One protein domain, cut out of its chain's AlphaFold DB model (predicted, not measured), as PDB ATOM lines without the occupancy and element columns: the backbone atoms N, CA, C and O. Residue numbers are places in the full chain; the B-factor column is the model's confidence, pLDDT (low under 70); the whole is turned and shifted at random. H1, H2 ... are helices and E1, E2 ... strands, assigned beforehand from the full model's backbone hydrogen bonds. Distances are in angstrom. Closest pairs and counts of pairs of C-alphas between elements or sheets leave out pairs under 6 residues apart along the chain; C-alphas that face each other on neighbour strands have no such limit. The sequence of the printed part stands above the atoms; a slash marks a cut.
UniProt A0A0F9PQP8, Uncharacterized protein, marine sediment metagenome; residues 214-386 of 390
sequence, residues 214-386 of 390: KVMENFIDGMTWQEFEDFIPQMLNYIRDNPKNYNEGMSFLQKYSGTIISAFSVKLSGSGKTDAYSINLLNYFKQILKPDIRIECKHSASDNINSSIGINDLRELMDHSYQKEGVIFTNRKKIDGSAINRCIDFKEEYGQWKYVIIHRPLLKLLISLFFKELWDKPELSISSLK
ATOM      1  N   LYS A 214     -35.388  43.871 -50.264       63.28
ATOM      2  CA  LYS A 214     -35.257  44.774 -49.114       63.28
ATOM      3  C   LYS A 214     -36.503  45.639 -48.939       63.28
ATOM      4  O   LYS A 214     -36.895  45.880 -47.813       63.28
ATOM      5  N   VAL A 215     -37.149  46.062 -50.022       64.81
ATOM      6  CA  VAL A 215     -38.401  46.823 -49.992       64.81
ATOM      7  C   VAL A 215     -39.531  45.943 -49.473       64.81
ATOM      8  O   VAL A 215     -40.208  46.360 -48.552       64.81
ATOM      9  N   MET A 216     -39.668  44.704 -49.947       68.75
ATOM     10  CA  MET A 216     -40.645  43.739 -49.427       68.75
ATOM     11  C   MET A 216     -40.375  43.357 -47.968       68.75
ATOM     12  O   MET A 216     -41.301  43.170 -47.184       68.75
ATOM     13  N   GLU A 217     -39.104  43.225 -47.587       71.31
ATOM     14  CA  GLU A 217     -38.706  42.974 -46.202       71.31
ATOM     15  C   GLU A 217     -39.032  44.154 -45.300       71.31
ATOM     16  O   GLU A 217     -39.655  43.938 -44.268       71.31
ATOM     17  N   ASN A 218     -38.672  45.367 -45.716       72.62
ATOM     18  CA  ASN A 218     -38.981  46.604 -45.010       72.62
ATOM     19  C   ASN A 218     -40.485  46.891 -44.984       72.62
ATOM     20  O   ASN A 218     -40.961  47.486 -44.031       72.62
ATOM     21  N   PHE A 219     -41.226  46.488 -46.014       78.62
ATOM     22  CA  PHE A 219     -42.669  46.662 -46.091       78.62
ATOM     23  C   PHE A 219     -43.375  45.775 -45.071       78.62
ATOM     24  O   PHE A 219     -44.096  46.291 -44.231       78.62
ATOM     25  N   ILE A 220     -43.108  44.463 -45.089       79.88
ATOM     26  CA  ILE A 220     -43.730  43.518 -44.150       79.88
ATOM     27  C   ILE A 220     -43.263  43.778 -42.708       79.88
ATOM     28  O   ILE A 220     -44.073  43.697 -41.793       79.88
ATOM     29  N   ASP A 221     -41.976  44.076 -42.489       80.12
ATOM     30  CA  ASP A 221     -41.439  44.299 -41.134       80.12
ATOM     31  C   ASP A 221     -41.716  45.712 -40.607       80.12
ATOM     32  O   ASP A 221     -41.648  45.940 -39.402       80.12
ATOM     33  N   GLY A 222     -41.976  46.665 -41.504       80.50
ATOM     34  CA  GLY A 222     -42.290  48.048 -41.161       80.50
ATOM     35  C   GLY A 222     -43.758  48.270 -40.809       80.50
ATOM     36  O   GLY A 222     -44.085  49.350 -40.325       80.50
ATOM     37  N   MET A 223     -44.627  47.281 -41.040       85.00
ATOM     38  CA  MET A 223     -46.021  47.338 -40.612       85.00
ATOM     39  C   MET A 223     -46.137  47.218 -39.094       85.00
ATOM     40  O   MET A 223     -45.470  46.415 -38.441       85.00
ATOM     41  N   THR A 224     -47.053  47.991 -38.530       87.56
ATOM     42  CA  THR A 224     -47.626  47.713 -37.212       87.56
ATOM     43  C   THR A 224     -48.515  46.466 -37.265       87.56
ATOM     44  O   THR A 224     -48.885  45.990 -38.339       87.56
ATOM     45  N   TRP A 225     -48.884  45.917 -36.101       88.44
ATOM     46  CA  TRP A 225     -49.816  44.783 -36.067       88.44
ATOM     47  C   TRP A 225     -51.152  45.142 -36.731       88.44
ATOM     48  O   TRP A 225     -51.602  44.375 -37.571       88.44
ATOM     49  N   GLN A 226     -51.703  46.329 -36.454       89.62
ATOM     50  CA  GLN A 226     -52.944  46.813 -37.068       89.62
ATOM     51  C   GLN A 226     -52.832  46.913 -38.594       89.62
ATOM     52  O   GLN A 226     -53.659  46.355 -39.305       89.62
ATOM     53  N   GLU A 227     -51.769  47.542 -39.109       89.69
ATOM     54  CA  GLU A 227     -51.555  47.634 -40.560       89.69
ATOM     55  C   GLU A 227     -51.436  46.253 -41.213       89.69
ATOM     56  O   GLU A 227     -51.908  46.060 -42.329       89.69
ATOM     57  N   PHE A 228     -50.810  45.288 -40.534       90.19
ATOM     58  CA  PHE A 228     -50.702  43.922 -41.038       90.19
ATOM     59  C   PHE A 228     -52.066  43.214 -41.063       90.19
ATOM     60  O   PHE A 228     -52.363  42.510 -42.029       90.19
ATOM     61  N   GLU A 229     -52.900  43.399 -40.034       90.44
ATOM     62  CA  GLU A 229     -54.255  42.834 -39.997       90.44
ATOM     63  C   GLU A 229     -55.164  43.411 -41.082       90.44
ATOM     64  O   GLU A 229     -55.915  42.651 -41.690       90.44
ATOM     65  N   ASP A 230     -55.043  44.707 -41.376       88.88
ATOM     66  CA  ASP A 230     -55.816  45.376 -42.428       88.88
ATOM     67  C   ASP A 230     -55.315  45.012 -43.833       88.88
ATOM     68  O   ASP A 230     -56.105  44.788 -44.755       88.88
ATOM     69  N   PHE A 231     -53.994  44.915 -44.006       89.19
ATOM     70  CA  PHE A 231     -53.361  44.647 -45.295       89.19
ATOM     71  C   PHE A 231     -53.715  43.267 -45.858       89.19
ATOM     72  O   PHE A 231     -53.985  43.137 -47.053       89.19
ATOM     73  N   ILE A 232     -53.699  42.215 -45.031       92.81
ATOM     74  CA  ILE A 232     -53.843  40.833 -45.518       92.81
ATOM     75  C   ILE A 232     -55.198  40.589 -46.215       92.81
ATOM     76  O   ILE A 232     -55.186  40.094 -47.347       92.81
ATOM     77  N   PRO A 233     -56.361  40.942 -45.633       90.88
ATOM     78  CA  PRO A 233     -57.649  40.801 -46.309       90.88
ATOM     79  C   PRO A 233     -57.742  41.633 -47.591       90.88
ATOM     80  O   PRO A 233     -58.217  41.123 -48.607       90.88
ATOM     81  N   GLN A 234     -57.244  42.876 -47.574       87.88
ATOM     82  CA  GLN A 234     -57.248  43.761 -48.745       87.88
ATOM     83  C   GLN A 234     -56.409  43.187 -49.886       87.88
ATOM     84  O   GLN A 234     -56.873  43.117 -51.020       87.88
ATOM     85  N   MET A 235     -55.214  42.680 -49.579       89.81
ATOM     86  CA  MET A 235     -54.351  41.994 -50.535       89.81
ATOM     87  C   MET A 235     -55.062  40.782 -51.154       89.81
ATOM     88  O   MET A 235     -55.023  40.600 -52.369       89.81
ATOM     89  N   LEU A 236     -55.732  39.951 -50.350       91.06
ATOM     90  CA  LEU A 236     -56.445  38.776 -50.859       91.06
ATOM     91  C   LEU A 236     -57.676  39.146 -51.694       91.06
ATOM     92  O   LEU A 236     -57.970  38.440 -52.658       91.06
ATOM     93  N   ASN A 237     -58.404  40.207 -51.329       88.50
ATOM     94  CA  ASN A 237     -59.490  40.757 -52.147       88.50
ATOM     95  C   ASN A 237     -58.929  41.262 -53.478       88.50
ATOM     96  O   ASN A 237     -59.360  40.801 -54.525       88.50
ATOM     97  N   TYR A 238     -57.867  42.072 -53.451       86.50
ATOM     98  CA  TYR A 238     -57.217  42.575 -54.659       86.50
ATOM     99  C   TYR A 238     -56.799  41.447 -55.607       86.50
ATOM    100  O   TYR A 238     -57.058  41.530 -56.804       86.50
ATOM    101  N   ILE A 239     -56.188  40.365 -55.105       87.44
ATOM    102  CA  ILE A 239     -55.831  39.222 -55.960       87.44
ATOM    103  C   ILE A 239     -57.086  38.629 -56.623       87.44
ATOM    104  O   ILE A 239     -57.060  38.355 -57.820       87.44
ATOM    105  N   ARG A 240     -58.167  38.424 -55.861       86.38
ATOM    106  CA  ARG A 240     -59.424  37.834 -56.355       86.38
ATOM    107  C   ARG A 240     -60.134  38.730 -57.369       86.38
ATOM    108  O   ARG A 240     -60.598  38.236 -58.393       86.38
ATOM    109  N   ASP A 241     -60.156  40.027 -57.102       86.25
ATOM    110  CA  ASP A 241     -60.887  41.027 -57.879       86.25
ATOM    111  C   ASP A 241     -60.119  41.474 -59.133       86.25
ATOM    112  O   ASP A 241     -60.653  42.200 -59.969       86.25
ATOM    113  N   ASN A 242     -58.882  40.990 -59.314       85.50
ATOM    114  CA  ASN A 242     -58.067  41.191 -60.509       85.50
ATOM    115  C   ASN A 242     -57.875  39.867 -61.279       85.50
ATOM    116  O   ASN A 242     -56.825  39.221 -61.153       85.50
ATOM    117  N   PRO A 243     -58.828  39.470 -62.155       82.56
ATOM    118  CA  PRO A 243     -58.816  38.174 -62.840       82.56
ATOM    119  C   PRO A 243     -57.544  37.915 -63.639       82.56
ATOM    120  O   PRO A 243     -57.113  36.773 -63.760       82.56
ATOM    121  N   LYS A 244     -56.923  38.966 -64.186       80.62
ATOM    122  CA  LYS A 244     -55.657  38.849 -64.913       80.62
ATOM    123  C   LYS A 244     -54.542  38.327 -64.001       80.62
ATOM    124  O   LYS A 244     -53.931  37.311 -64.316       80.62
ATOM    125  N   ASN A 245     -54.327  38.977 -62.858       74.88
ATOM    126  CA  ASN A 245     -53.278  38.610 -61.904       74.88
ATOM    127  C   ASN A 245     -53.545  37.235 -61.283       74.88
ATOM    128  O   ASN A 245     -52.639  36.401 -61.221       74.88
ATOM    129  N   TYR A 246     -54.800  36.969 -60.905       84.88
ATOM    130  CA  TYR A 246     -55.227  35.657 -60.424       84.88
ATOM    131  C   TYR A 246     -54.938  34.559 -61.454       84.88
ATOM    132  O   TYR A 246     -54.221  33.603 -61.158       84.88
ATOM    133  N   ASN A 247     -55.449  34.699 -62.682       79.38
ATOM    134  CA  ASN A 247     -55.321  33.668 -63.711       79.38
ATOM    135  C   ASN A 247     -53.868  33.449 -64.123       79.38
ATOM    136  O   ASN A 247     -53.472  32.303 -64.316       79.38
ATOM    137  N   GLU A 248     -53.060  34.505 -64.232       74.19
ATOM    138  CA  GLU A 248     -51.633  34.375 -64.531       74.19
ATOM    139  C   GLU A 248     -50.891  33.610 -63.427       74.19
ATOM    140  O   GLU A 248     -50.182  32.648 -63.731       74.19
ATOM    141  N   GLY A 249     -51.080  33.982 -62.154       71.06
ATOM    142  CA  GLY A 249     -50.430  33.314 -61.020       71.06
ATOM    143  C   GLY A 249     -50.889  31.863 -60.839       71.06
ATOM    144  O   GLY A 249     -50.073  30.967 -60.613       71.06
ATOM    145  N   MET A 250     -52.185  31.594 -61.013       82.56
ATOM    146  CA  MET A 250     -52.741  30.244 -60.910       82.56
ATOM    147  C   MET A 250     -52.350  29.353 -62.093       82.56
ATOM    148  O   MET A 250     -51.979  28.200 -61.879       82.56
ATOM    149  N   SER A 251     -52.367  29.877 -63.324       69.50
ATOM    150  CA  SER A 251     -51.918  29.140 -64.518       69.50
ATOM    151  C   SER A 251     -50.435  28.812 -64.433       69.50
ATOM    152  O   SER A 251     -50.020  27.714 -64.803       69.50
ATOM    153  N   PHE A 252     -49.642  29.742 -63.895       65.88
ATOM    154  CA  PHE A 252     -48.243  29.513 -63.584       65.88
ATOM    155  C   PHE A 252     -48.090  28.307 -62.640       65.88
ATOM    156  O   PHE A 252     -47.446  27.326 -63.002       65.88
ATOM    157  N   LEU A 253     -48.744  28.311 -61.474       68.50
ATOM    158  CA  LEU A 253     -48.642  27.193 -60.524       68.50
ATOM    159  C   LEU A 253     -49.190  25.876 -61.080       68.50
ATOM    160  O   LEU A 253     -48.652  24.815 -60.773       68.50
ATOM    161  N   GLN A 254     -50.239  25.933 -61.901       69.62
ATOM    162  CA  GLN A 254     -50.832  24.754 -62.523       69.62
ATOM    163  C   GLN A 254     -49.885  24.120 -63.537       69.62
ATOM    164  O   GLN A 254     -49.707  22.903 -63.516       69.62
ATOM    165  N   LYS A 255     -49.243  24.940 -64.376       53.59
ATOM    166  CA  LYS A 255     -48.244  24.489 -65.348       53.59
ATOM    167  C   LYS A 255     -47.085  23.748 -64.681       53.59
ATOM    168  O   LYS A 255     -46.578  22.793 -65.257       53.59
ATOM    169  N   TYR A 256     -46.698  24.163 -63.474       53.22
ATOM    170  CA  TYR A 256     -45.595  23.557 -62.723       53.22
ATOM    171  C   TYR A 256     -46.040  22.608 -61.617       53.22
ATOM    172  O   TYR A 256     -45.209  22.236 -60.792       53.22
ATOM    173  N   SER A 257     -47.315  22.218 -61.571       59.22
ATOM    174  CA  SER A 257     -47.829  21.327 -60.530       59.22
ATOM    175  C   SER A 257     -47.066  19.997 -60.510       59.22
ATOM    176  O   SER A 257     -46.841  19.392 -61.553       59.22
ATOM    177  N   GLY A 258     -46.683  19.530 -59.320       47.88
ATOM    178  CA  GLY A 258     -45.914  18.288 -59.144       47.88
ATOM    179  C   GLY A 258     -44.401  18.467 -59.273       47.88
ATOM    180  O   GLY A 258     -43.653  17.506 -59.133       47.88
ATOM    181  N   THR A 259     -43.942  19.698 -59.486       45.91
ATOM    182  CA  THR A 259     -42.522  20.032 -59.596       45.91
ATOM    183  C   THR A 259     -42.034  20.746 -58.343       45.91
ATOM    184  O   THR A 259     -42.821  21.252 -57.539       45.91
ATOM    185  N   ILE A 260     -40.714  20.870 -58.213       46.09
ATOM    186  CA  ILE A 260     -40.096  21.629 -57.126       46.09
ATOM    187  C   ILE A 260     -40.482  23.128 -57.133       46.09
ATOM    188  O   ILE A 260     -40.433  23.780 -56.095       46.09
ATOM    189  N   ILE A 261     -40.923  23.677 -58.275       50.19
ATOM    190  CA  ILE A 261     -41.361  25.079 -58.404       50.19
ATOM    191  C   ILE A 261     -42.736  25.303 -57.784       50.19
ATOM    192  O   ILE A 261     -42.969  26.327 -57.146       50.19
ATOM    193  N   SER A 262     -43.652  24.350 -57.949       56.19
ATOM    194  CA  SER A 262     -44.966  24.405 -57.308       56.19
ATOM    195  C   SER A 262     -44.947  23.780 -55.914       56.19
ATOM    196  O   SER A 262     -46.002  23.390 -55.419       56.19
ATOM    197  N   ALA A 263     -43.777  23.587 -55.311       57.38
ATOM    198  CA  ALA A 263     -43.620  22.884 -54.049       57.38
ATOM    199  C   ALA A 263     -43.045  23.808 -52.980       57.38
ATOM    200  O   ALA A 263     -42.178  24.636 -53.246       57.38
ATOM    201  N   PHE A 264     -43.485  23.642 -51.741       68.06
ATOM    202  CA  PHE A 264     -42.894  24.282 -50.581       68.06
ATOM    203  C   PHE A 264     -42.528  23.237 -49.537       68.06
ATOM    204  O   PHE A 264     -43.403  22.594 -48.961       68.06
ATOM    205  N   SER A 265     -41.229  23.071 -49.307       65.12
ATOM    206  CA  SER A 265     -40.727  22.098 -48.343       65.12
ATOM    207  C   SER A 265     -40.802  22.648 -46.923       65.12
ATOM    208  O   SER A 265     -40.303  23.739 -46.638       65.12
ATOM    209  N   VAL A 266     -41.392  21.868 -46.025       66.62
ATOM    210  CA  VAL A 266     -41.448  22.129 -44.586       66.62
ATOM    211  C   VAL A 266     -40.762  21.005 -43.837       66.62
ATOM    212  O   VAL A 266     -40.854  19.840 -44.222       66.62
ATOM    213  N   LYS A 267     -40.087  21.359 -42.745       65.25
ATOM    214  CA  LYS A 267     -39.510  20.383 -41.831       65.25
ATOM    215  C   LYS A 267     -40.553  19.990 -40.789       65.25
ATOM    216  O   LYS A 267     -41.026  20.836 -40.033       65.25
ATOM    217  N   LEU A 268     -40.894  18.713 -40.764       65.25
ATOM    218  CA  LEU A 268     -41.669  18.072 -39.718       65.25
ATOM    219  C   LEU A 268     -40.749  17.870 -38.505       65.25
ATOM    220  O   LEU A 268     -39.537  17.688 -38.634       65.25
ATOM    221  N   SER A 269     -41.282  17.999 -37.297       61.66
ATOM    222  CA  SER A 269     -40.483  17.910 -36.071       61.66
ATOM    223  C   SER A 269     -40.042  16.464 -35.810       61.66
ATOM    224  O   SER A 269     -40.779  15.703 -35.188       61.66
ATOM    225  N   GLY A 270     -38.834  16.121 -36.263       52.53
ATOM    226  CA  GLY A 270     -38.123  14.873 -35.982       52.53
ATOM    227  C   GLY A 270     -36.598  15.017 -36.157       52.53
ATOM    228  O   GLY A 270     -36.085  16.078 -36.536       52.53
ATOM    229  N   SER A 271     -35.853  13.970 -35.788       43.19
ATOM    230  CA  SER A 271     -34.383  13.903 -35.855       43.19
ATOM    231  C   SER A 271     -33.849  13.210 -37.122       43.19
ATOM    232  O   SER A 271     -32.639  13.003 -37.237       43.19
ATOM    233  N   GLY A 272     -34.720  12.845 -38.070       37.16
ATOM    234  CA  GLY A 272     -34.401  12.026 -39.240       37.16
ATOM    235  C   GLY A 272     -34.310  12.795 -40.565       37.16
ATOM    236  O   GLY A 272     -34.750  13.932 -40.706       37.16
ATOM    237  N   LYS A 273     -33.736  12.140 -41.587       36.88
ATOM    238  CA  LYS A 273     -33.703  12.628 -42.985       36.88
ATOM    239  C   LYS A 273     -35.069  12.542 -43.692       36.88
ATOM    240  O   LYS A 273     -35.232  13.134 -44.752       36.88
ATOM    241  N   THR A 274     -36.028  11.813 -43.122       43.81
ATOM    242  CA  THR A 274     -37.390  11.578 -43.638       43.81
ATOM    243  C   THR A 274     -38.410  12.637 -43.212       43.81
ATOM    244  O   THR A 274     -39.576  12.538 -43.573       43.81
ATOM    245  N   ASP A 275     -37.985  13.673 -42.487       58.62
ATOM    246  CA  ASP A 275     -38.888  14.651 -41.870       58.62
ATOM    247  C   ASP A 275     -39.160  15.874 -42.763       58.62
ATOM    248  O   ASP A 275     -39.489  16.947 -42.270       58.62
ATOM    249  N   ALA A 276     -38.989  15.764 -44.080       61.50
ATOM    250  CA  ALA A 276     -39.301  16.839 -45.017       61.50
ATOM    251  C   ALA A 276     -40.617  16.535 -45.742       61.50
ATOM    252  O   ALA A 276     -40.734  15.519 -46.423       61.50
ATOM    253  N   TYR A 277     -41.595  17.433 -45.633       66.94
ATOM    254  CA  TYR A 277     -42.860  17.343 -46.360       66.94
ATOM    255  C   TYR A 277     -42.928  18.408 -47.446       66.94
ATOM    256  O   TYR A 277     -42.590  19.568 -47.214       66.94
ATOM    257  N   SER A 278     -43.393  18.025 -48.633       68.56
ATOM    258  CA  SER A 278     -43.514  18.919 -49.784       68.56
ATOM    259  C   SER A 278     -44.969  19.346 -49.987       68.56
ATOM    260  O   SER A 278     -45.842  18.541 -50.316       68.56
ATOM    261  N   ILE A 279     -45.251  20.631 -49.777       73.12
ATOM    262  CA  ILE A 279     -46.579  21.225 -49.945       73.12
ATOM    263  C   ILE A 279     -46.754  21.682 -51.392       73.12
ATOM    264  O   ILE A 279     -46.025  22.551 -51.856       73.12
ATOM    265  N   ASN A 280     -47.765  21.169 -52.093       78.12
ATOM    266  CA  ASN A 280     -48.132  21.684 -53.413       78.12
ATOM    267  C   ASN A 280     -48.781  23.081 -53.286       78.12
ATOM    268  O   ASN A 280     -49.907  23.208 -52.798       78.12
ATOM    269  N   LEU A 281     -48.070  24.108 -53.755       79.69
ATOM    270  CA  LEU A 281     -48.446  25.521 -53.725       79.69
ATOM    271  C   LEU A 281     -49.728  25.828 -54.496       79.69
ATOM    272  O   LEU A 281     -50.469  26.705 -54.066       79.69
ATOM    273  N   LEU A 282     -50.031  25.113 -55.586       83.25
ATOM    274  CA  LEU A 282     -51.289  25.301 -56.316       83.25
ATOM    275  C   LEU A 282     -52.477  25.024 -55.393       83.25
ATOM    276  O   LEU A 282     -53.384  25.843 -55.279       83.25
ATOM    277  N   ASN A 283     -52.454  23.880 -54.707       85.31
ATOM    278  CA  ASN A 283     -53.530  23.483 -53.800       85.31
ATOM    279  C   ASN A 283     -53.569  24.382 -52.561       85.31
ATOM    280  O   ASN A 283     -54.646  24.752 -52.100       85.31
ATOM    281  N   TYR A 284     -52.396  24.761 -52.052       88.19
ATOM    282  CA  TYR A 284     -52.268  25.655 -50.905       88.19
ATOM    283  C   TYR A 284     -52.834  27.051 -51.204       88.19
ATOM    284  O   TYR A 284     -53.610  27.584 -50.418       88.19
ATOM    285  N   PHE A 285     -52.507  27.636 -52.360       89.19
ATOM    286  CA  PHE A 285     -52.967  28.977 -52.721       89.19
ATOM    287  C   PHE A 285     -54.414  29.000 -53.226       89.19
ATOM    288  O   PHE A 285     -55.126  29.965 -52.969       89.19
ATOM    289  N   LYS A 286     -54.909  27.915 -53.844       88.81
ATOM    290  CA  LYS A 286     -56.358  27.758 -54.082       88.81
ATOM    291  C   LYS A 286     -57.150  27.861 -52.785       88.81
ATOM    292  O   LYS A 286     -58.207  28.477 -52.783       88.81
ATOM    293  N   GLN A 287     -56.634  27.274 -51.705       89.25
ATOM    294  CA  GLN A 287     -57.295  27.297 -50.407       89.25
ATOM    295  C   GLN A 287     -57.360  28.715 -49.823       89.25
ATOM    296  O   GLN A 287     -58.438  29.165 -49.454       89.25
ATOM    297  N   ILE A 288     -56.239  29.444 -49.781       91.62
ATOM    298  CA  ILE A 288     -56.199  30.788 -49.166       91.62
ATOM    299  C   ILE A 288     -56.939  31.864 -49.972       91.62
ATOM    300  O   ILE A 288     -57.279  32.903 -49.419       91.62
ATOM    301  N   LEU A 289     -57.155  31.641 -51.272       90.44
ATOM    302  CA  LEU A 289     -57.863  32.573 -52.156       90.44
ATOM    303  C   LEU A 289     -59.373  32.283 -52.234       90.44
ATOM    304  O   LEU A 289     -60.062  32.882 -53.058       90.44
ATOM    305  N   LYS A 290     -59.906  31.378 -51.401       88.81
ATOM    306  CA  LYS A 290     -61.356  31.197 -51.254       88.81
ATOM    307  C   LYS A 290     -61.973  32.425 -50.561       88.81
ATOM    308  O   LYS A 290     -61.387  32.926 -49.605       88.81
ATOM    309  N   PRO A 291     -63.156  32.894 -50.993       83.75
ATOM    310  CA  PRO A 291     -63.765  34.098 -50.433       83.75
ATOM    311  C   PRO A 291     -64.206  33.959 -48.971       83.75
ATOM    312  O   PRO A 291     -64.129  34.934 -48.231       83.75
ATOM    313  N   ASP A 292     -64.591  32.753 -48.545       85.44
ATOM    314  CA  ASP A 292     -65.175  32.503 -47.218       85.44
ATOM    315  C   ASP A 292     -64.178  31.919 -46.200       85.44
ATOM    316  O   ASP A 292     -64.582  31.351 -45.180       85.44
ATOM    317  N   ILE A 293     -62.870  32.010 -46.469       89.69
ATOM    318  CA  ILE A 293     -61.856  31.478 -45.553       89.69
ATOM    319  C   ILE A 293     -61.702  32.377 -44.321       89.69
ATOM    320  O   ILE A 293     -61.613  33.602 -44.423       89.69
ATOM    321  N   ARG A 294     -61.621  31.772 -43.130       91.94
ATOM    322  CA  ARG A 294     -61.301  32.517 -41.908       91.94
ATOM    323  C   ARG A 294     -59.833  32.934 -41.934       91.94
ATOM    324  O   ARG A 294     -58.955  32.079 -41.978       91.94
ATOM    325  N   ILE A 295     -59.570  34.232 -41.857       93.00
ATOM    326  CA  ILE A 295     -58.215  34.784 -41.787       93.00
ATOM    327  C   ILE A 295     -57.887  35.116 -40.331       93.00
ATOM    328  O   ILE A 295     -58.674  35.776 -39.654       93.00
ATOM    329  N   GLU A 296     -56.720  34.677 -39.871       94.06
ATOM    330  CA  GLU A 296     -56.127  35.099 -38.608       94.06
ATOM    331  C   GLU A 296     -54.728  35.667 -38.848       94.06
ATOM    332  O   GLU A 296     -53.897  35.063 -39.530       94.06
ATOM    333  N   CYS A 297     -54.456  36.842 -38.289       93.94
ATOM    334  CA  CYS A 297     -53.209  37.561 -38.502       93.94
ATOM    335  C   CYS A 297     -52.369  37.541 -37.223       93.94
ATOM    336  O   CYS A 297     -52.767  38.033 -36.174       93.94
ATOM    337  N   LYS A 298     -51.162  36.977 -37.301       92.62
ATOM    338  CA  LYS A 298     -50.193  36.962 -36.200       92.62
ATOM    339  C   LYS A 298     -48.988  37.816 -36.569       92.62
ATOM    340  O   LYS A 298     -48.056  37.345 -37.224       92.62
ATOM    341  N   HIS A 299     -48.977  39.067 -36.128       91.19
ATOM    342  CA  HIS A 299     -47.809  39.937 -36.265       91.19
ATOM    343  C   HIS A 299     -46.869  39.785 -35.064       91.19
ATOM    344  O   HIS A 299     -47.282  39.484 -33.946       91.19
ATOM    345  N   SER A 300     -45.572  39.967 -35.268       86.44
ATOM    346  CA  SER A 300     -44.573  39.986 -34.201       86.44
ATOM    347  C   SER A 300     -43.607  41.135 -34.417       86.44
ATOM    348  O   SER A 300     -43.138  41.348 -35.532       86.44
ATOM    349  N   ALA A 301     -43.308  41.865 -33.343       79.62
ATOM    350  CA  ALA A 301     -42.294  42.912 -33.365       79.62
ATOM    351  C   ALA A 301     -40.919  42.348 -33.771       79.62
ATOM    352  O   ALA A 301     -40.684  41.139 -33.657       79.62
ATOM    353  N   SER A 302     -40.014  43.231 -34.210       72.12
ATOM    354  CA  SER A 302     -38.678  42.908 -34.746       72.12
ATOM    355  C   SER A 302     -37.930  41.841 -33.950       72.12
ATOM    356  O   SER A 302     -37.365  40.907 -34.524       72.12
ATOM    357  N   ASP A 303     -38.000  41.940 -32.627       70.06
ATOM    358  CA  ASP A 303     -37.213  41.131 -31.699       70.06
ATOM    359  C   ASP A 303     -37.734  39.684 -31.613       70.06
ATOM    360  O   ASP A 303     -36.989  38.761 -31.289       70.06
ATOM    361  N   ASN A 304     -38.989  39.462 -32.022       76.31
ATOM    362  CA  ASN A 304     -39.672  38.169 -32.006       76.31
ATOM    363  C   ASN A 304     -39.944  37.597 -33.409       76.31
ATOM    364  O   ASN A 304     -40.558  36.536 -33.522       76.31
ATOM    365  N   ILE A 305     -39.449  38.211 -34.491       77.06
ATOM    366  CA  ILE A 305     -39.635  37.713 -35.875       77.06
ATOM    367  C   ILE A 305     -39.068  36.293 -36.075       77.06
ATOM    368  O   ILE A 305     -39.521  35.542 -36.946       77.06
ATOM    369  N   ASN A 306     -38.062  35.911 -35.283       78.38
ATOM    370  CA  ASN A 306     -37.439  34.586 -35.345       78.38
ATOM    371  C   ASN A 306     -38.185  33.511 -34.531       78.38
ATOM    372  O   ASN A 306     -37.774  32.348 -34.581       78.38
ATOM    373  N   SER A 307     -39.243  33.885 -33.803       83.50
ATOM    374  CA  SER A 307     -40.136  32.930 -33.143       83.50
ATOM    375  C   SER A 307     -40.941  32.130 -34.173       83.50
ATOM    376  O   SER A 307     -41.104  32.548 -35.324       83.50
ATOM    377  N   SER A 308     -41.407  30.950 -33.771       84.75
ATOM    378  CA  SER A 308     -42.228  30.083 -34.617       84.75
ATOM    379  C   SER A 308     -43.718  30.336 -34.386       84.75
ATOM    380  O   SER A 308     -44.126  30.684 -33.279       84.75
ATOM    381  N   ILE A 309     -44.539  30.136 -35.418       88.19
ATOM    382  CA  ILE A 309     -45.971  29.851 -35.224       88.19
ATOM    383  C   ILE A 309     -46.099  28.428 -34.695       88.19
ATOM    384  O   ILE A 309     -45.590  27.496 -35.319       88.19
ATOM    385  N   GLY A 310     -46.725  28.287 -33.532       89.00
ATOM    386  CA  GLY A 310     -46.843  27.027 -32.810       89.00
ATOM    387  C   GLY A 310     -48.235  26.411 -32.894       89.00
ATOM    388  O   GLY A 310     -49.167  26.966 -33.472       89.00
ATOM    389  N   ILE A 311     -48.388  25.250 -32.254       90.12
ATOM    390  CA  ILE A 311     -49.669  24.535 -32.200       90.12
ATOM    391  C   ILE A 311     -50.772  25.335 -31.490       90.12
ATOM    392  O   ILE A 311     -51.945  25.178 -31.813       90.12
ATOM    393  N   ASN A 312     -50.414  26.206 -30.541       92.81
ATOM    394  CA  ASN A 312     -51.386  27.033 -29.825       92.81
ATOM    395  C   ASN A 312     -51.995  28.111 -30.729       92.81
ATOM    396  O   ASN A 312     -53.201  28.313 -30.666       92.81
ATOM    397  N   ASP A 313     -51.197  28.724 -31.612       93.38
ATOM    398  CA  ASP A 313     -51.710  29.667 -32.614       93.38
ATOM    399  C   ASP A 313     -52.704  28.958 -33.557       93.38
ATOM    400  O   ASP A 313     -53.747  29.501 -33.904       93.38
ATOM    401  N   LEU A 314     -52.412  27.706 -33.943       92.50
ATOM    402  CA  LEU A 314     -53.321  26.907 -34.771       92.50
ATOM    403  C   LEU A 314     -54.625  26.555 -34.039       92.50
ATOM    404  O   LEU A 314     -55.686  26.566 -34.656       92.50
ATOM    405  N   ARG A 315     -54.563  26.245 -32.737       92.00
ATOM    406  CA  ARG A 315     -55.760  25.972 -31.922       92.00
ATOM    407  C   ARG A 315     -56.670  27.192 -31.828       92.00
ATOM    408  O   ARG A 315     -57.872  27.044 -31.988       92.00
ATOM    409  N   GLU A 316     -56.097  28.377 -31.651       92.38
ATOM    410  CA  GLU A 316     -56.857  29.629 -31.624       92.38
ATOM    411  C   GLU A 316     -57.632  29.853 -32.936       92.38
ATOM    412  O   GLU A 316     -58.842  30.094 -32.906       92.38
ATOM    413  N   LEU A 317     -56.988  29.635 -34.091       93.00
ATOM    414  CA  LEU A 317     -57.670  29.652 -35.392       93.00
ATOM    415  C   LEU A 317     -58.813  28.632 -35.452       93.00
ATOM    416  O   LEU A 317     -59.890  28.926 -35.974       93.00
ATOM    417  N   MET A 318     -58.587  27.413 -34.960       90.38
ATOM    418  CA  MET A 318     -59.601  26.355 -34.965       90.38
ATOM    419  C   MET A 318     -60.824  26.732 -34.118       90.38
ATOM    420  O   MET A 318     -61.956  26.511 -34.554       90.38
ATOM    421  N   ASP A 319     -60.603  27.346 -32.957       89.19
ATOM    422  CA  ASP A 319     -61.671  27.788 -32.059       89.19
ATOM    423  C   ASP A 319     -62.479  28.937 -32.687       89.19
ATOM    424  O   ASP A 319     -63.711  28.917 -32.677       89.19
ATOM    425  N   HIS A 320     -61.806  29.897 -33.331       87.00
ATOM    426  CA  HIS A 320     -62.455  31.033 -33.998       87.00
ATOM    427  C   HIS A 320     -63.123  30.690 -35.334       87.00
ATOM    428  O   HIS A 320     -64.028  31.398 -35.781       87.00
ATOM    429  N   SER A 321     -62.664  29.641 -36.014       81.12
ATOM    430  CA  SER A 321     -63.212  29.226 -37.310       81.12
ATOM    431  C   SER A 321     -64.483  28.385 -37.181       81.12
ATOM    432  O   SER A 321     -65.128  28.132 -38.198       81.12
ATOM    433  N   TYR A 322     -64.880  27.968 -35.970       78.06
ATOM    434  CA  TYR A 322     -66.052  27.114 -35.732       78.06
ATOM    435  C   TYR A 322     -66.101  25.906 -36.691       78.06
ATOM    436  O   TYR A 322     -67.136  25.606 -37.284       78.06
ATOM    437  N   GLN A 323     -64.958  25.232 -36.877       66.88
ATOM    438  CA  GLN A 323     -64.754  24.095 -37.795       66.88
ATOM    439  C   GLN A 323     -64.803  24.401 -39.307       66.88
ATOM    440  O   GLN A 323     -64.731  23.461 -40.109       66.88
ATOM    441  N   LYS A 324     -64.883  25.674 -39.714       80.69
ATOM    442  CA  LYS A 324     -64.699  26.102 -41.111       80.69
ATOM    443  C   LYS A 324     -63.218  26.103 -41.509       80.69
ATOM    444  O   LYS A 324     -62.330  25.897 -40.689       80.69
ATOM    445  N   GLU A 325     -62.958  26.311 -42.796       91.38
ATOM    446  CA  GLU A 325     -61.602  26.448 -43.330       91.38
ATOM    447  C   GLU A 325     -60.938  27.741 -42.825       91.38
ATOM    448  O   GLU A 325     -61.596  28.780 -42.703       91.38
ATOM    449  N   GLY A 326     -59.633  27.696 -42.555       93.69
ATOM    450  CA  GLY A 326     -58.919  28.831 -41.972       93.69
ATOM    451  C   GLY A 326     -57.468  28.969 -42.418       93.69
ATOM    452  O   GLY A 326     -56.822  28.009 -42.840       93.69
ATOM    453  N   VAL A 327     -56.934  30.178 -42.296       95.56
ATOM    454  CA  VAL A 327     -55.548  30.499 -42.623       95.56
ATOM    455  C   VAL A 327     -54.941  31.447 -41.596       95.56
ATOM    456  O   VAL A 327     -55.532  32.470 -41.261       95.56
ATOM    457  N   ILE A 328     -53.731  31.127 -41.140       96.00
ATOM    458  CA  ILE A 328     -52.895  32.046 -40.362       96.00
ATOM    459  C   ILE A 328     -51.911  32.739 -41.297       96.00
ATOM    460  O   ILE A 328     -51.104  32.076 -41.952       96.00
ATOM    461  N   PHE A 329     -51.917  34.066 -41.302       95.75
ATOM    462  CA  PHE A 329     -50.872  34.887 -41.905       95.75
ATOM    463  C   PHE A 329     -49.948  35.438 -40.826       95.75
ATOM    464  O   PHE A 329     -50.400  35.929 -39.794       95.75
ATOM    465  N   THR A 330     -48.636  35.382 -41.054       93.12
ATOM    466  CA  THR A 330     -47.666  35.927 -40.098       93.12
ATOM    467  C   THR A 330     -46.438  36.536 -40.764       93.12
ATOM    468  O   THR A 330     -45.970  36.072 -41.807       93.12
ATOM    469  N   ASN A 331     -45.853  37.537 -40.101       88.12
ATOM    470  CA  ASN A 331     -44.528  38.058 -40.429       88.12
ATOM    471  C   ASN A 331     -43.379  37.246 -39.778       88.12
ATOM    472  O   ASN A 331     -42.201  37.513 -40.041       88.12
ATOM    473  N   ARG A 332     -43.682  36.225 -38.963       86.75
ATOM    474  CA  ARG A 332     -42.677  35.318 -38.390       86.75
ATOM    475  C   ARG A 332     -42.004  34.476 -39.474       86.75
ATOM    476  O   ARG A 332     -42.607  34.105 -40.485       86.75
ATOM    477  N   LYS A 333     -40.725  34.150 -39.268       79.69
ATOM    478  CA  LYS A 333     -39.905  33.404 -40.244       79.69
ATOM    479  C   LYS A 333     -40.053  31.891 -40.179       79.69
ATOM    480  O   LYS A 333     -39.596  31.227 -41.105       79.69
ATOM    481  N   LYS A 334     -40.602  31.344 -39.095       81.00
ATOM    482  CA  LYS A 334     -40.603  29.902 -38.828       81.00
ATOM    483  C   LYS A 334     -42.005  29.405 -38.496       81.00
ATOM    484  O   LYS A 334     -42.817  30.135 -37.931       81.00
ATOM    485  N   ILE A 335     -42.254  28.146 -38.832       79.75
ATOM    486  CA  ILE A 335     -43.418  27.378 -38.394       79.75
ATOM    487  C   ILE A 335     -42.873  26.219 -37.568       79.75
ATOM    488  O   ILE A 335     -41.850  25.636 -37.929       79.75
ATOM    489  N   ASP A 336     -43.516  25.926 -36.447       83.00
ATOM    490  CA  ASP A 336     -43.183  24.759 -35.651       83.00
ATOM    491  C   ASP A 336     -43.648  23.469 -36.346       83.00
ATOM    492  O   ASP A 336     -44.731  23.414 -36.938       83.00
ATOM    493  N   GLY A 337     -42.839  22.414 -36.244       80.50
ATOM    494  CA  GLY A 337     -43.111  21.121 -36.872       80.50
ATOM    495  C   GLY A 337     -44.431  20.503 -36.394       80.50
ATOM    496  O   GLY A 337     -45.151  19.883 -37.172       80.50
ATOM    497  N   SER A 338     -44.798  20.749 -35.134       84.31
ATOM    498  CA  SER A 338     -46.057  20.276 -34.550       84.31
ATOM    499  C   SER A 338     -47.293  20.907 -35.209       84.31
ATOM    500  O   SER A 338     -48.268  20.214 -35.501       84.31
ATOM    501  N   ALA A 339     -47.242  22.211 -35.502       87.06
ATOM    502  CA  ALA A 339     -48.338  22.943 -36.128       87.06
ATOM    503  C   ALA A 339     -48.536  22.517 -37.587       87.06
ATOM    504  O   ALA A 339     -49.669  22.332 -38.035       87.06
ATOM    505  N   ILE A 340     -47.438  22.324 -38.326       86.25
ATOM    506  CA  ILE A 340     -47.520  21.920 -39.731       86.25
ATOM    507  C   ILE A 340     -47.948  20.460 -39.886       86.25
ATOM    508  O   ILE A 340     -48.791  20.185 -40.736       86.25
ATOM    509  N   ASN A 341     -47.466  19.557 -39.018       85.62
ATOM    510  CA  ASN A 341     -47.954  18.177 -38.939       85.62
ATOM    511  C   ASN A 341     -49.467  18.162 -38.764       85.62
ATOM    512  O   ASN A 341     -50.170  17.507 -39.522       85.62
ATOM    513  N   ARG A 342     -49.991  18.983 -37.850       89.00
ATOM    514  CA  ARG A 342     -51.432  19.026 -37.625       89.00
ATOM    515  C   ARG A 342     -52.222  19.519 -38.841       89.00
ATOM    516  O   ARG A 342     -53.310  19.020 -39.104       89.00
ATOM    517  N   CYS A 343     -51.688  20.478 -39.600       89.69
ATOM    518  CA  CYS A 343     -52.303  20.909 -40.861       89.69
ATOM    519  C   CYS A 343     -52.311  19.780 -41.908       89.69
ATOM    520  O   CYS A 343     -53.273  19.660 -42.667       89.69
ATOM    521  N   ILE A 344     -51.255  18.960 -41.943       85.81
ATOM    522  CA  ILE A 344     -51.144  17.790 -42.823       85.81
ATOM    523  C   ILE A 344     -52.144  16.706 -42.404       85.81
ATOM    524  O   ILE A 344     -52.877  16.240 -43.271       85.81
ATOM    525  N   ASP A 345     -52.267  16.394 -41.109       86.62
ATOM    526  CA  ASP A 345     -53.269  15.443 -40.601       86.62
ATOM    527  C   ASP A 345     -54.676  15.823 -41.086       86.62
ATOM    528  O   ASP A 345     -55.424  14.995 -41.597       86.62
ATOM    529  N   PHE A 346     -55.031  17.109 -40.985       89.06
ATOM    530  CA  PHE A 346     -56.321  17.593 -41.472       89.06
ATOM    531  C   PHE A 346     -56.447  17.496 -42.994       89.06
ATOM    532  O   PHE A 346     -57.517  17.188 -43.512       89.06
ATOM    533  N   LYS A 347     -55.375  17.747 -43.743       86.75
ATOM    534  CA  LYS A 347     -55.404  17.550 -45.194       86.75
ATOM    535  C   LYS A 347     -55.702  16.091 -45.552       86.75
ATOM    536  O   LYS A 347     -56.454  15.852 -46.494       86.75
ATOM    537  N   GLU A 348     -55.126  15.144 -44.822       84.25
ATOM    538  CA  GLU A 348     -55.353  13.710 -45.026       84.25
ATOM    539  C   GLU A 348     -56.768  13.289 -44.608       84.25
ATOM    540  O   GLU A 348     -57.429  12.577 -45.357       84.25
ATOM    541  N   GLU A 349     -57.276  13.801 -43.481       87.44
ATOM    542  CA  GLU A 349     -58.632  13.523 -42.980       87.44
ATOM    543  C   GLU A 349     -59.732  14.051 -43.919       87.44
ATOM    544  O   GLU A 349     -60.722  13.367 -44.172       87.44
ATOM    545  N   TYR A 350     -59.565  15.267 -44.453       86.00
ATOM    546  CA  TYR A 350     -60.598  15.952 -45.243       86.00
ATOM    547  C   TYR A 350     -60.363  15.890 -46.763       86.00
ATOM    548  O   TYR A 350     -61.173  16.413 -47.527       86.00
ATOM    549  N   GLY A 351     -59.247  15.313 -47.225       84.25
ATOM    550  CA  GLY A 351     -58.853  15.266 -48.643       84.25
ATOM    551  C   GLY A 351     -58.448  16.619 -49.252       84.25
ATOM    552  O   GLY A 351     -58.062  16.694 -50.420       84.25
ATOM    553  N   GLN A 352     -58.508  17.700 -48.473       86.81
ATOM    554  CA  GLN A 352     -58.139  19.059 -48.861       86.81
ATOM    555  C   GLN A 352     -57.574  19.826 -47.664       86.81
ATOM    556  O   GLN A 352     -57.835  19.488 -46.512       86.81
ATOM    557  N   TRP A 353     -56.820  20.893 -47.926       89.06
ATOM    558  CA  TRP A 353     -56.272  21.736 -46.866       89.06
ATOM    559  C   TRP A 353     -57.391  22.445 -46.099       89.06
ATOM    560  O   TRP A 353     -57.982  23.394 -46.601       89.06
ATOM    561  N   LYS A 354     -57.662  22.002 -44.870       91.44
ATOM    562  CA  LYS A 354     -58.641  22.655 -43.992       91.44
ATOM    563  C   LYS A 354     -58.060  23.886 -43.298       91.44
ATOM    564  O   LYS A 354     -58.715  24.922 -43.228       91.44
ATOM    565  N   TYR A 355     -56.819  23.774 -42.829       93.56
ATOM    566  CA  TYR A 355     -56.084  24.866 -42.197       93.56
ATOM    567  C   TYR A 355     -54.721  25.050 -42.855       93.56
ATOM    568  O   TYR A 355     -54.048  24.075 -43.198       93.56
ATOM    569  N   VAL A 356     -54.334  26.308 -43.048       93.50
ATOM    570  CA  VAL A 356     -53.116  26.701 -43.763       93.50
ATOM    571  C   VAL A 356     -52.330  27.723 -42.942       93.50
ATOM    572  O   VAL A 356     -52.906  28.611 -42.323       93.50
ATOM    573  N   ILE A 357     -50.999  27.634 -42.961       92.88
ATOM    574  CA  ILE A 357     -50.117  28.632 -42.336       92.88
ATOM    575  C   ILE A 357     -49.245  29.290 -43.410       92.88
ATOM    576  O   ILE A 357     -48.427  28.631 -44.059       92.88
ATOM    577  N   ILE A 358     -49.386  30.607 -43.564       91.75
ATOM    578  CA  ILE A 358     -48.599  31.464 -44.454       91.75
ATOM    579  C   ILE A 358     -47.632  32.306 -43.617       91.75
ATOM    580  O   ILE A 358     -47.890  33.450 -43.241       91.75
ATOM    581  N   HIS A 359     -46.482  31.709 -43.313       86.56
ATOM    582  CA  HIS A 359     -45.341  32.404 -42.715       86.56
ATOM    583  C   HIS A 359     -44.564  33.259 -43.727       86.56
ATOM    584  O   HIS A 359     -44.725  33.128 -44.942       86.56
ATOM    585  N   ARG A 360     -43.680  34.126 -43.231       81.62
ATOM    586  CA  ARG A 360     -43.062  35.213 -44.006       81.62
ATOM    587  C   ARG A 360     -42.459  34.822 -45.370       81.62
ATOM    588  O   ARG A 360     -42.692  35.553 -46.330       81.62
ATOM    589  N   PRO A 361     -41.682  33.733 -45.519       75.38
ATOM    590  CA  PRO A 361     -41.197  33.282 -46.826       75.38
ATOM    591  C   PRO A 361     -42.317  32.981 -47.831       75.38
ATOM    592  O   PRO A 361     -42.209  33.379 -48.989       75.38
ATOM    593  N   LEU A 362     -43.394  32.321 -47.393       78.75
ATOM    594  CA  LEU A 362     -44.553  32.035 -48.241       78.75
ATOM    595  C   LEU A 362     -45.365  33.295 -48.541       78.75
ATOM    596  O   LEU A 362     -45.830  33.446 -49.664       78.75
ATOM    597  N   LEU A 363     -45.489  34.215 -47.580       83.19
ATOM    598  CA  LEU A 363     -46.161  35.497 -47.799       83.19
ATOM    599  C   LEU A 363     -45.457  36.322 -48.883       83.19
ATOM    600  O   LEU A 363     -46.104  36.840 -49.787       83.19
ATOM    601  N   LYS A 364     -44.121  36.390 -48.839       75.75
ATOM    602  CA  LYS A 364     -43.334  37.038 -49.897       75.75
ATOM    603  C   LYS A 364     -43.589  36.389 -51.251       75.75
ATOM    604  O   LYS A 364     -43.813  37.107 -52.213       75.75
ATOM    605  N   LEU A 365     -43.576  35.055 -51.314       73.62
ATOM    606  CA  LEU A 365     -43.820  34.321 -52.554       73.62
ATOM    607  C   LEU A 365     -45.219  34.594 -53.113       73.62
ATOM    608  O   LEU A 365     -45.354  34.835 -54.309       73.62
ATOM    609  N   LEU A 366     -46.237  34.587 -52.250       80.44
ATOM    610  CA  LEU A 366     -47.612  34.906 -52.614       80.44
ATOM    611  C   LEU A 366     -47.691  36.300 -53.240       80.44
ATOM    612  O   LEU A 366     -48.150  36.446 -54.368       80.44
ATOM    613  N   ILE A 367     -47.172  37.310 -52.543       77.00
ATOM    614  CA  ILE A 367     -47.180  38.687 -53.037       77.00
ATOM    615  C   ILE A 367     -46.417  38.775 -54.364       77.00
ATOM    616  O   ILE A 367     -46.936  39.256 -55.362       77.00
ATOM    617  N   SER A 368     -45.210  38.225 -54.417       71.38
ATOM    618  CA  SER A 368     -44.372  38.212 -55.613       71.38
ATOM    619  C   SER A 368     -45.033  37.566 -56.833       71.38
ATOM    620  O   SER A 368     -44.796  38.020 -57.953       71.38
ATOM    621  N   LEU A 369     -45.825  36.511 -56.635       71.56
ATOM    622  CA  LEU A 369     -46.471  35.776 -57.717       71.56
ATOM    623  C   LEU A 369     -47.692  36.519 -58.272       71.56
ATOM    624  O   LEU A 369     -47.886  36.534 -59.487       71.56
ATOM    625  N   PHE A 370     -48.499  37.127 -57.400       74.81
ATOM    626  CA  PHE A 370     -49.769  37.749 -57.792       74.81
ATOM    627  C   PHE A 370     -49.700  39.273 -57.970       74.81
ATOM    628  O   PHE A 370     -50.629  39.856 -58.520       74.81
ATOM    629  N   PHE A 371     -48.599  39.921 -57.585       70.38
ATOM    630  CA  PHE A 371     -48.394  41.365 -57.729       70.38
ATOM    631  C   PHE A 371     -47.152  41.653 -58.572       70.38
ATOM    632  O   PHE A 371     -46.123  42.117 -58.078       70.38
ATOM    633  N   LYS A 372     -47.239  41.379 -59.879       58.50
ATOM    634  CA  LYS A 372     -46.128  41.629 -60.816       58.50
ATOM    635  C   LYS A 372     -45.675  43.098 -60.839       58.50
ATOM    636  O   LYS A 372     -44.493  43.370 -61.009       58.50
ATOM    637  N   GLU A 373     -46.583  44.032 -60.579       57.91
ATOM    638  CA  GLU A 373     -46.314  45.479 -60.534       57.91
ATOM    639  C   GLU A 373     -45.304  45.872 -59.437       57.91
ATOM    640  O   GLU A 373     -44.527  46.817 -59.615       57.91
ATOM    641  N   LEU A 374     -45.214  45.090 -58.349       55.12
ATOM    642  CA  LEU A 374     -44.204  45.286 -57.300       55.12
ATOM    643  C   LEU A 374     -42.773  45.072 -57.806       55.12
ATOM    644  O   LEU A 374     -41.835  45.582 -57.195       55.12
ATOM    645  N   TRP A 375     -42.580  44.332 -58.898       50.28
ATOM    646  CA  TRP A 375     -41.254  44.115 -59.477       50.28
ATOM    647  C   TRP A 375     -40.770  45.337 -60.249       50.28
ATOM    648  O   TRP A 375     -39.597  45.700 -60.151       50.28
ATOM    649  N   ASP A 376     -41.682  46.000 -60.959       50.44
ATOM    650  CA  ASP A 376     -41.364  47.151 -61.797       50.44
ATOM    651  C   ASP A 376     -41.286  48.443 -60.972       50.44
ATOM    652  O   ASP A 376     -40.414  49.287 -61.200       50.44
ATOM    653  N   LYS A 377     -42.195  48.613 -59.997       59.03
ATOM    654  CA  LYS A 377     -42.323  49.821 -59.164       59.03
ATOM    655  C   LYS A 377     -42.758  49.467 -57.731       59.03
ATOM    656  O   LYS A 377     -43.908  49.716 -57.350       59.03
ATOM    657  N   PRO A 378     -41.847  48.927 -56.900       51.75
ATOM    658  CA  PRO A 378     -42.189  48.430 -55.568       51.75
ATOM    659  C   PRO A 378     -42.747  49.517 -54.634       51.75
ATOM    660  O   PRO A 378     -43.671  49.253 -53.878       51.75
ATOM    661  N   GLU A 379     -42.237  50.750 -54.716       55.72
ATOM    662  CA  GLU A 379     -42.663  51.868 -53.855       55.72
ATOM    663  C   GLU A 379     -44.088  52.362 -54.175       55.72
ATOM    664  O   GLU A 379     -44.832  52.691 -53.259       55.72
ATOM    665  N   LEU A 380     -44.490  52.351 -55.453       54.03
ATOM    666  CA  LEU A 380     -45.805  52.831 -55.912       54.03
ATOM    667  C   LEU A 380     -46.918  51.789 -55.735       54.03
ATOM    668  O   LEU A 380     -48.059  52.141 -55.451       54.03
ATOM    669  N   SER A 381     -46.578  50.507 -55.875       51.88
ATOM    670  CA  SER A 381     -47.550  49.412 -55.728       51.88
ATOM    671  C   SER A 381     -47.894  49.142 -54.257       51.88
ATOM    672  O   SER A 381     -48.948  48.605 -53.941       51.88
ATOM    673  N   ILE A 382     -47.001  49.524 -53.337       54.84
ATOM    674  CA  ILE A 382     -47.250  49.478 -51.893       54.84
ATOM    675  C   ILE A 382     -48.224  50.585 -51.468       54.84
ATOM    676  O   ILE A 382     -49.109  50.328 -50.656       54.84
ATOM    677  N   SER A 383     -48.094  51.802 -52.013       56.19
ATOM    678  CA  SER A 383     -49.023  52.899 -51.711       56.19
ATOM    679  C   SER A 383     -50.440  52.615 -52.209       56.19
ATOM    680  O   SER A 383     -51.384  52.852 -51.466       56.19
ATOM    681  N   SER A 384     -50.592  52.006 -53.390       55.09
ATOM    682  CA  SER A 384     -51.910  51.629 -53.927       55.09
ATOM    683  C   SER A 384     -52.606  50.510 -53.144       55.09
ATOM    684  O   SER A 384     -53.792  50.288 -53.337       55.09
ATOM    685  N   LEU A 385     -51.881  49.791 -52.277       54.53
ATOM    686  CA  LEU A 385     -52.441  48.775 -51.373       54.53
ATOM    687  C   LEU A 385     -52.799  49.330 -49.990       54.53
ATOM    688  O   LEU A 385     -53.369  48.599 -49.186       54.53
ATOM    689  N   LYS A 386     -52.422  50.579 -49.687       51.41
ATOM    690  CA  LYS A 386     -52.771  51.263 -48.432       51.41
ATOM    691  C   LYS A 386     -53.968  52.204 -48.580       51.41
ATOM    692  O   LYS A 386     -54.502  52.648 -47.568       51.41
TER     693      LYS A 386
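This is residues 214 to 386 of the 390 residues of an uncharacterized protein of marine sediment metagenome (UniProt A0A0F9PQP8). A small sheet of three parallel strands, in the order E3 E4 E5, makes the core of three layers, with H2 and H4 over one face and H5 over the other. H6 packs on the edge strand E5 and reaches the antiparallel hairpin E1 E2, H3 packs on H4 and H7, and H1, H8 and H9 lie at one end. The printed part has 173 residues with nine named helices and five named strands, in the order H1 H2 H3 E1 E2 H4 E3 H5 E4 H6 E5 H7 H8 H9, a mixed class. It is compact, with a radius of gyration of the C-alphas of 15.7 A, and rounded, spanning 44 by 39 by 34 A.

H1, residues 214 to 222, touches H9, residues 378 to 383, at a shallow tilt of 31 degrees, the same way; the closest C-alphas are those of Val 215 and Pro 378, 6.9 A. H2, residues 225 to 241, is on the sheet of E3, residues 294 to 298, E4, residues 326 to 330, and E5, residues 355 to 358; its closest C-alphas to E3 are those of Glu 229 and Cys 297, 5.6 A. H3, residues 243 to 255, touches H4, residues 281 to 288, with its residues 250 to 254 alone, closest at Leu 253 and Leu 282, C-alphas 5.3 A apart. E1, residues 263 to 267, and E2, residues 276 to 280, form a hairpin, with N 264 and O 279 2.8 A apart. H4 lies on the same face as H2, over E5 at a height over the sheet of 9.7 A. N 296 and O 327 of E3 and E4, and N 328 and O 356 of E4 and E5, are within hydrogen-bond range, each 2.9 A. H5, residues 311 to 320, is on the opposite face at a height of 8.9 A. H6, residues 337 to 350, only grazes the sheet; its residues 338 to 342 alone touch H5, with the closest C-alphas, those of Ile 311 and Ala 339, 4.4 A apart. E3, H5, E4 and E4, H6, E5 are strand-helix-strand units, parallel neighbour strands with a helix between, with right-handed crossovers. H7, residues 360 to 370, also only grazes the sheet. H8, residues 373 to 376, touches H9 only at the corner. Every O i to N i+4 pair is within hydrogen-bond range in H1, H3, H4, H5, H6 and H7, 11 of 13 in H2 and 1 of 2 in H9; H8 is too short for one.

H1 begins at C-alpha 214 (-35.257, 44.774, -49.114). H2 measures 24.7 A, H6 20.1 A and H3 17.5 A. H9 ends at C-alpha 383 (-49.023, 52.899, -51.711).

The C-alphas farthest apart, of Gly 272 and Ser 384, are 45.7 A apart. The printed part has no cut. The link E3 to H5 is long. pLDDT is under 70 at residues 214 to 216, 251 to 278, 323 and 372 to 386.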